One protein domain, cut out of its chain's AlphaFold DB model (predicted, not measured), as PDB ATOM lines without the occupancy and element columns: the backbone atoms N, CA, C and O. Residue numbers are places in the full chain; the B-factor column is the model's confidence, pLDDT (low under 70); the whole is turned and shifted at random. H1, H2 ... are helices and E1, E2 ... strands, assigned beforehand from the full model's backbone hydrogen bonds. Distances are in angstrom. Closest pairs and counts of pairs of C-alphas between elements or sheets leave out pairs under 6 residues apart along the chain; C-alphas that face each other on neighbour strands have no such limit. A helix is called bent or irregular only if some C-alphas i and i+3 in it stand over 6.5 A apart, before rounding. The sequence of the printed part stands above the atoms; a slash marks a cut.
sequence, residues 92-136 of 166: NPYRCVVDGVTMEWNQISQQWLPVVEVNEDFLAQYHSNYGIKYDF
ATOM      1  N   ASN A  92     171.759 131.479 248.073       66.44
ATOM      2  CA  ASN A  92     172.813 131.822 249.009       66.44
ATOM      3  C   ASN A  92     172.477 133.148 249.718       66.44
ATOM      4  O   ASN A  92     172.666 134.206 249.120       66.44
ATOM      5  N   PRO A  93     172.060 133.120 251.001       71.94
ATOM      6  CA  PRO A  93     171.711 134.326 251.763       71.94
ATOM      7  C   PRO A  93     172.902 135.272 251.997       71.94
ATOM      8  O   PRO A  93     172.730 136.392 252.470       71.94
ATOM      9  N   TYR A  94     174.118 134.838 251.660       80.25
ATOM     10  CA  TYR A  94     175.342 135.627 251.753       80.25
ATOM     11  C   TYR A  94     175.713 136.316 250.437       80.25
ATOM     12  O   TYR A  94     176.833 136.804 250.319       80.25
ATOM     13  N   ARG A  95     174.820 136.355 249.443       80.94
ATOM     14  CA  ARG A  95     175.023 137.071 248.176       80.94
ATOM     15  C   ARG A  95     173.856 138.011 247.896       80.94
ATOM     16  O   ARG A  95     172.709 137.654 248.124       80.94
ATOM     17  N   CYS A  96     174.153 139.202 247.395       74.94
ATOM     18  CA  CYS A  96     173.149 140.154 246.924       74.94
ATOM     19  C   CYS A  96     173.702 140.969 245.750       74.94
ATOM     20  O   CYS A  96     174.904 140.954 245.495       74.94
ATOM     21  N   VAL A  97     172.847 141.689 245.026       79.31
ATOM     22  CA  VAL A  97     173.273 142.622 243.972       79.31
ATOM     23  C   VAL A  97     172.941 144.045 244.414       79.31
ATOM     24  O   VAL A  97     171.791 144.350 244.717       79.31
ATOM     25  N   VAL A  98     173.945 144.922 244.450       75.00
ATOM     26  CA  VAL A  98     173.808 146.343 244.811       75.00
ATOM     27  C   VAL A  98     174.286 147.183 243.632       75.00
ATOM     28  O   VAL A  98     175.424 147.037 243.200       75.00
ATOM     29  N   ASP A  99     173.415 148.029 243.072       74.56
ATOM     30  CA  ASP A  99     173.713 148.886 241.908       74.56
ATOM     31  C   ASP A  99     174.318 148.134 240.699       74.56
ATOM     32  O   ASP A  99     175.147 148.657 239.954       74.56
ATOM     33  N   GLY A 100     173.908 146.877 240.497       76.75
ATOM     34  CA  GLY A 100     174.424 146.008 239.432       76.75
ATOM     35  C   GLY A 100     175.767 145.336 239.744       76.75
ATOM     36  O   GLY A 100     176.272 144.585 238.912       76.75
ATOM     37  N   VAL A 101     176.331 145.561 240.933       77.50
ATOM     38  CA  VAL A 101     177.522 144.872 241.436       77.50
ATOM     39  C   VAL A 101     177.093 143.741 242.363       77.50
ATOM     40  O   VAL A 101     176.411 143.962 243.363       77.50
ATOM     41  N   THR A 102     177.508 142.516 242.054       83.56
ATOM     42  CA  THR A 102     177.304 141.372 242.947       83.56
ATOM     43  C   THR A 102     178.190 141.531 244.179       83.56
ATOM     44  O   THR A 102     179.398 141.711 244.055       83.56
ATOM     45  N   MET A 103     177.599 141.448 245.364       87.19
ATOM     46  CA  MET A 103     178.251 141.540 246.665       87.19
ATOM     47  C   MET A 103     178.130 140.198 247.395       87.19
ATOM     48  O   MET A 103     177.109 139.516 247.299       87.19
ATOM     49  N   GLU A 104     179.159 139.829 248.152       87.94
ATOM     50  CA  GLU A 104     179.180 138.643 249.006       87.94
ATOM     51  C   GLU A 104     179.591 139.013 250.433       87.94
ATOM     52  O   GLU A 104     180.508 139.810 250.658       87.94
ATOM     53  N   TRP A 105     178.880 138.453 251.410       87.75
ATOM     54  CA  TRP A 105     179.156 138.665 252.823       87.75
ATOM     55  C   TRP A 105     180.418 137.907 253.231       87.75
ATOM     56  O   TRP A 105     180.465 136.676 253.240       87.75
ATOM     57  N   ASN A 106     181.451 138.647 253.623       85.50
ATOM     58  CA  ASN A 106     182.678 138.069 254.140       85.50
ATOM     59  C   ASN A 106     182.565 137.861 255.657       85.50
ATOM     60  O   ASN A 106     182.605 138.819 256.429       85.50
ATOM     61  N   GLN A 107     182.489 136.604 256.100       84.56
ATOM     62  CA  GLN A 107     182.328 136.264 257.522       84.56
ATOM     63  C   GLN A 107     183.509 136.700 258.409       84.56
ATOM     64  O   GLN A 107     183.315 136.995 259.585       84.56
ATOM     65  N   ILE A 108     184.730 136.753 257.860       85.19
ATOM     66  CA  ILE A 108     185.948 137.087 258.619       85.19
ATOM     67  C   ILE A 108     185.991 138.585 258.927       85.19
ATOM     68  O   ILE A 108     186.324 138.989 260.037       85.19
ATOM     69  N   SER A 109     185.657 139.403 257.932       83.25
ATOM     70  CA  SER A 109     185.706 140.864 258.032       83.25
ATOM     71  C   SER A 109     184.354 141.513 258.332       83.25
ATOM     72  O   SER A 109     184.307 142.725 258.505       83.25
ATOM     73  N   GLN A 110     183.281 140.718 258.438       84.56
ATOM     74  CA  GLN A 110     181.910 141.153 258.738       84.56
ATOM     75  C   GLN A 110     181.446 142.317 257.851       84.56
ATOM     76  O   GLN A 110     180.859 143.291 258.318       84.56
ATOM     77  N   GLN A 111     181.740 142.221 256.557       86.25
ATOM     78  CA  GLN A 111     181.416 143.251 255.576       86.25
ATOM     79  C   GLN A 111     181.015 142.626 254.243       86.25
ATOM     80  O   GLN A 111     181.445 141.523 253.893       86.25
ATOM     81  N   TRP A 112     180.212 143.366 253.483       84.94
ATOM     82  CA  TRP A 112     179.876 143.035 252.105       84.94
ATOM     83  C   TRP A 112     181.013 143.461 251.183       84.94
ATOM     84  O   TRP A 112     181.397 144.630 251.174       84.94
ATOM     85  N   LEU A 113     181.540 142.518 250.407       88.69
ATOM     86  CA  LEU A 113     182.603 142.770 249.438       88.69
ATOM     87  C   LEU A 113     182.107 142.483 248.022       88.69
ATOM     88  O   LEU A 113     181.385 141.503 247.834       88.69
ATOM     89  N   PRO A 114     182.511 143.281 247.019       88.69
ATOM     90  CA  PRO A 114     182.232 142.961 245.629       88.69
ATOM     91  C   PRO A 114     182.773 141.578 245.274       88.69
ATOM     92  O   PRO A 114     183.939 141.264 245.534       88.69
ATOM     93  N   VAL A 115     181.930 140.763 244.653       86.62
ATOM     94  CA  VAL A 115     182.343 139.504 244.045       86.62
ATOM     95  C   VAL A 115     183.114 139.855 242.784       86.62
ATOM     96  O   VAL A 115     182.543 140.235 241.765       86.62
ATOM     97  N   VAL A 116     184.434 139.751 242.872       81.81
ATOM     98  CA  VAL A 116     185.318 139.886 241.717       81.81
ATOM     99  C   VAL A 116     185.644 138.486 241.221       81.81
ATOM    100  O   VAL A 116     186.352 137.731 241.890       81.81
ATOM    101  N   GLU A 117     185.134 138.134 240.045       79.62
ATOM    102  CA  GLU A 117     185.571 136.928 239.348       79.62
ATOM    103  C   GLU A 117     186.972 137.162 238.783       79.62
ATOM    104  O   GLU A 117     187.168 137.848 237.781       79.62
ATOM    105  N   VAL A 118     187.973 136.605 239.460       80.00
ATOM    106  CA  VAL A 118     189.354 136.628 238.984       80.00
ATOM    107  C   VAL A 118     189.505 135.539 237.925       80.00
ATOM    108  O   VAL A 118     189.532 134.352 238.244       80.00
ATOM    109  N   ASN A 119     189.594 135.947 236.662       85.44
ATOM    110  CA  ASN A 119     189.899 135.078 235.526       85.44
ATOM    111  C   ASN A 119     191.241 135.475 234.875       85.44
ATOM    112  O   ASN A 119     191.841 136.493 235.232       85.44
ATOM    113  N   GLU A 120     191.733 134.662 233.935       86.06
ATOM    114  CA  GLU A 120     193.015 134.907 233.247       86.06
ATOM    115  C   GLU A 120     193.038 136.264 232.526       86.06
ATOM    116  O   GLU A 120     194.047 136.966 232.565       86.06
ATOM    117  N   ASP A 121     191.914 136.684 231.937       86.81
ATOM    118  CA  ASP A 121     191.804 137.972 231.241       86.81
ATOM    119  C   ASP A 121     191.907 139.156 232.214       86.81
ATOM    120  O   ASP A 121     192.619 140.129 231.948       86.81
ATOM    121  N   PHE A 122     191.259 139.063 233.379       87.88
ATOM    122  CA  PHE A 122     191.380 140.039 234.462       87.88
ATOM    123  C   PHE A 122     192.829 140.132 234.940       87.88
ATOM    124  O   PHE A 122     193.360 141.233 235.105       87.88
ATOM    125  N   LEU A 123     193.492 138.988 235.123       89.19
ATOM    126  CA  LEU A 123     194.873 138.942 235.589       89.19
ATOM    127  C   LEU A 123     195.842 139.516 234.542       89.19
ATOM    128  O   LEU A 123     196.731 140.299 234.884       89.19
ATOM    129  N   ALA A 124     195.639 139.199 233.261       88.38
ATOM    130  CA  ALA A 124     196.412 139.755 232.155       88.38
ATOM    131  C   ALA A 124     196.235 141.276 232.040       88.38
ATOM    132  O   ALA A 124     197.217 142.012 231.880       88.38
ATOM    133  N   GLN A 125     195.003 141.771 232.181       89.12
ATOM    134  CA  GLN A 125     194.714 143.203 232.188       89.12
ATOM    135  C   GLN A 125     195.347 143.898 233.397       89.12
ATOM    136  O   GLN A 125     195.925 144.982 233.265       89.12
ATOM    137  N   TYR A 126     195.283 143.268 234.570       90.12
ATOM    138  CA  TYR A 126     195.906 143.775 235.785       90.12
ATOM    139  C   TYR A 126     197.425 143.889 235.623       90.12
ATOM    140  O   TYR A 126     197.984 144.954 235.874       90.12
ATOM    141  N   HIS A 127     198.091 142.849 235.115       90.50
ATOM    142  CA  HIS A 127     199.524 142.898 234.817       90.50
ATOM    143  C   HIS A 127     199.872 143.894 233.703       90.50
ATOM    144  O   HIS A 127     200.941 144.494 233.730       90.50
ATOM    145  N   SER A 128     198.980 144.135 232.747       87.56
ATOM    146  CA  SER A 128     199.216 145.156 231.720       87.56
ATOM    147  C   SER A 128     199.183 146.575 232.300       87.56
ATOM    148  O   SER A 128     199.970 147.427 231.888       87.56
ATOM    149  N   ASN A 129     198.302 146.821 233.275       90.88
ATOM    150  CA  ASN A 129     198.118 148.139 233.888       90.88
ATOM    151  C   ASN A 129     199.079 148.406 235.058       90.88
ATOM    152  O   ASN A 129     199.540 149.531 235.235       90.88
ATOM    153  N   TYR A 130     199.361 147.377 235.855       90.56
ATOM    154  CA  TYR A 130     200.068 147.474 237.137       90.56
ATOM    155  C   TYR A 130     201.229 146.486 237.265       90.56
ATOM    156  O   TYR A 130     201.915 146.471 238.285       90.56
ATOM    157  N   GLY A 131     201.452 145.642 236.259       86.25
ATOM    158  CA  GLY A 131     202.548 144.687 236.278       86.25
ATOM    159  C   GLY A 131     203.895 145.390 236.236       86.25
ATOM    160  O   GLY A 131     204.099 146.403 235.561       86.25
ATOM    161  N   ILE A 132     204.836 144.821 236.978       82.62
ATOM    162  CA  ILE A 132     206.214 145.284 236.999       82.62
ATOM    163  C   ILE A 132     206.835 144.907 235.658       82.62
ATOM    164  O   ILE A 132     206.882 143.734 235.282       82.62
ATOM    165  N   LYS A 133     207.320 145.908 234.925       82.00
ATOM    166  CA  LYS A 133     208.114 145.662 233.724       82.00
ATOM    167  C   LYS A 133     209.487 145.182 234.168       82.00
ATOM    168  O   LYS A 133     210.294 145.975 234.643       82.00
ATOM    169  N   TYR A 134     209.731 143.884 234.034       73.12
ATOM    170  CA  TYR A 134     211.070 143.338 234.186       73.12
ATOM    171  C   TYR A 134     211.885 143.720 232.958       73.12
ATOM    172  O   TYR A 134     211.757 143.107 231.900       73.12
ATOM    173  N   ASP A 135     212.700 144.759 233.102       76.19
ATOM    174  CA  ASP A 135     213.751 145.047 232.142       76.19
ATOM    175  C   ASP A 135     214.970 144.245 232.589       76.19
ATOM    176  O   ASP A 135     215.715 144.647 233.485       76.19
ATOM    177  N   PHE A 136     215.123 143.045 232.030       65.62
ATOM    178  CA  PHE A 136     216.330 142.251 232.227       65.62
ATOM    179  C   PHE A 136     217.470 142.928 231.464       65.62
ATOM    180  O   PHE A 136     217.893 142.479 230.399       65.62
TER     181      PHE A 136
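This is residues 92 to 136 of the 166 residues of an uncharacterized protein of Onchocerca ochengi (UniProt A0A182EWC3). A small sheet of three strands, E1, E2 and E3, makes one end of a long, drawn-out model, and a single helix, H1, is set well away from it, joined to it by residues 115 to 119. Beyond the helix, residues 131 to 136 run on away from the sheet as a tail, and no second part covers either face of the sheet. The printed part has 45 residues, with three named strands and one named helix in the order E1, E2, E3, H1 along the chain; the sheet's order is E1, E2, E3, antiparallel throughout, and the class is mixed, helices and strands. The whole is extended, with a radius of gyration of the C-alphas of 15.2 A, and its outline is a rod spanning 49 by 23 by 16 A.

The longest strand by residues is E2, residues 101 to 106, from Val 101 to Asn 106, and it measures 15.3 A from first to last C-alpha. Before it comes E1, residues 95 to 98, 9.9 A long, whose first C-alpha, that of Arg 95, is at (175.023, 137.071, 248.176). After E2 comes E3, residues 111 to 114, 10.0 A long, which ends with the C-alpha of Pro 114 at (182.232, 142.961, 245.629). The helix H1 holds residues 120 to 130, from Glu 120 to Tyr 130, and is 14.9 A long. Its first C-alpha is at (193.015, 134.907, 233.247) and its last at (200.068, 147.474, 237.137). The six residues printed after it end at Phe 136, with its C-alpha at (216.330, 142.251, 232.227).

The sheet is a meander, each strand the antiparallel neighbour of the one before, with E2 as the inner strand and E1 and E3 as the edge strands. E1 and E2 form a hairpin, and their directions stand at 138 degrees. Their C-alphas 97 and 102 face each other at 4.3 A, and N 103 and O 96, 2.7 A apart, are within hydrogen-bond range, as are N 98 and O 101 at 2.9 A. E2 and E3 form a second hairpin, with 143 degrees between their directions. Here C-alphas 103 and 114 face each other at 4.4 A, and N 104 is 2.8 A from O 113, within hydrogen-bond range, with N 106 and O 111 also in range at 2.9 A. The C-alphas of the sheet lie up to 3.8 A off the best plane through all of them, only just under 4 A. H1 is not on the sheet, with 0 pairs of C-alphas within 10 A, and it is apart from both E1 and E2. In H1, which is not bent, every O i to N i+4 pair is within hydrogen-bond range.

The two C-alphas farthest apart are those of Pro 93 and Phe 136, 49.3 A from each other, and the first and last printed C-alphas, of Asn 92 and Phe 136, are 47.8 A apart. Two stretches stand free: residues 117 to 122, of which 120 to 122 belong to H1, and residues 124 to 130, which belong to H1. The printed part has no cut. The three links are tight, with two residues between E1 and E2, four between E2 and E3, and five between E3 and H1. The mean pLDDT of the printed part is 82.9; two residues, 92 and 136, are under 70, and the mean is 78 for E1 and 89 for H1.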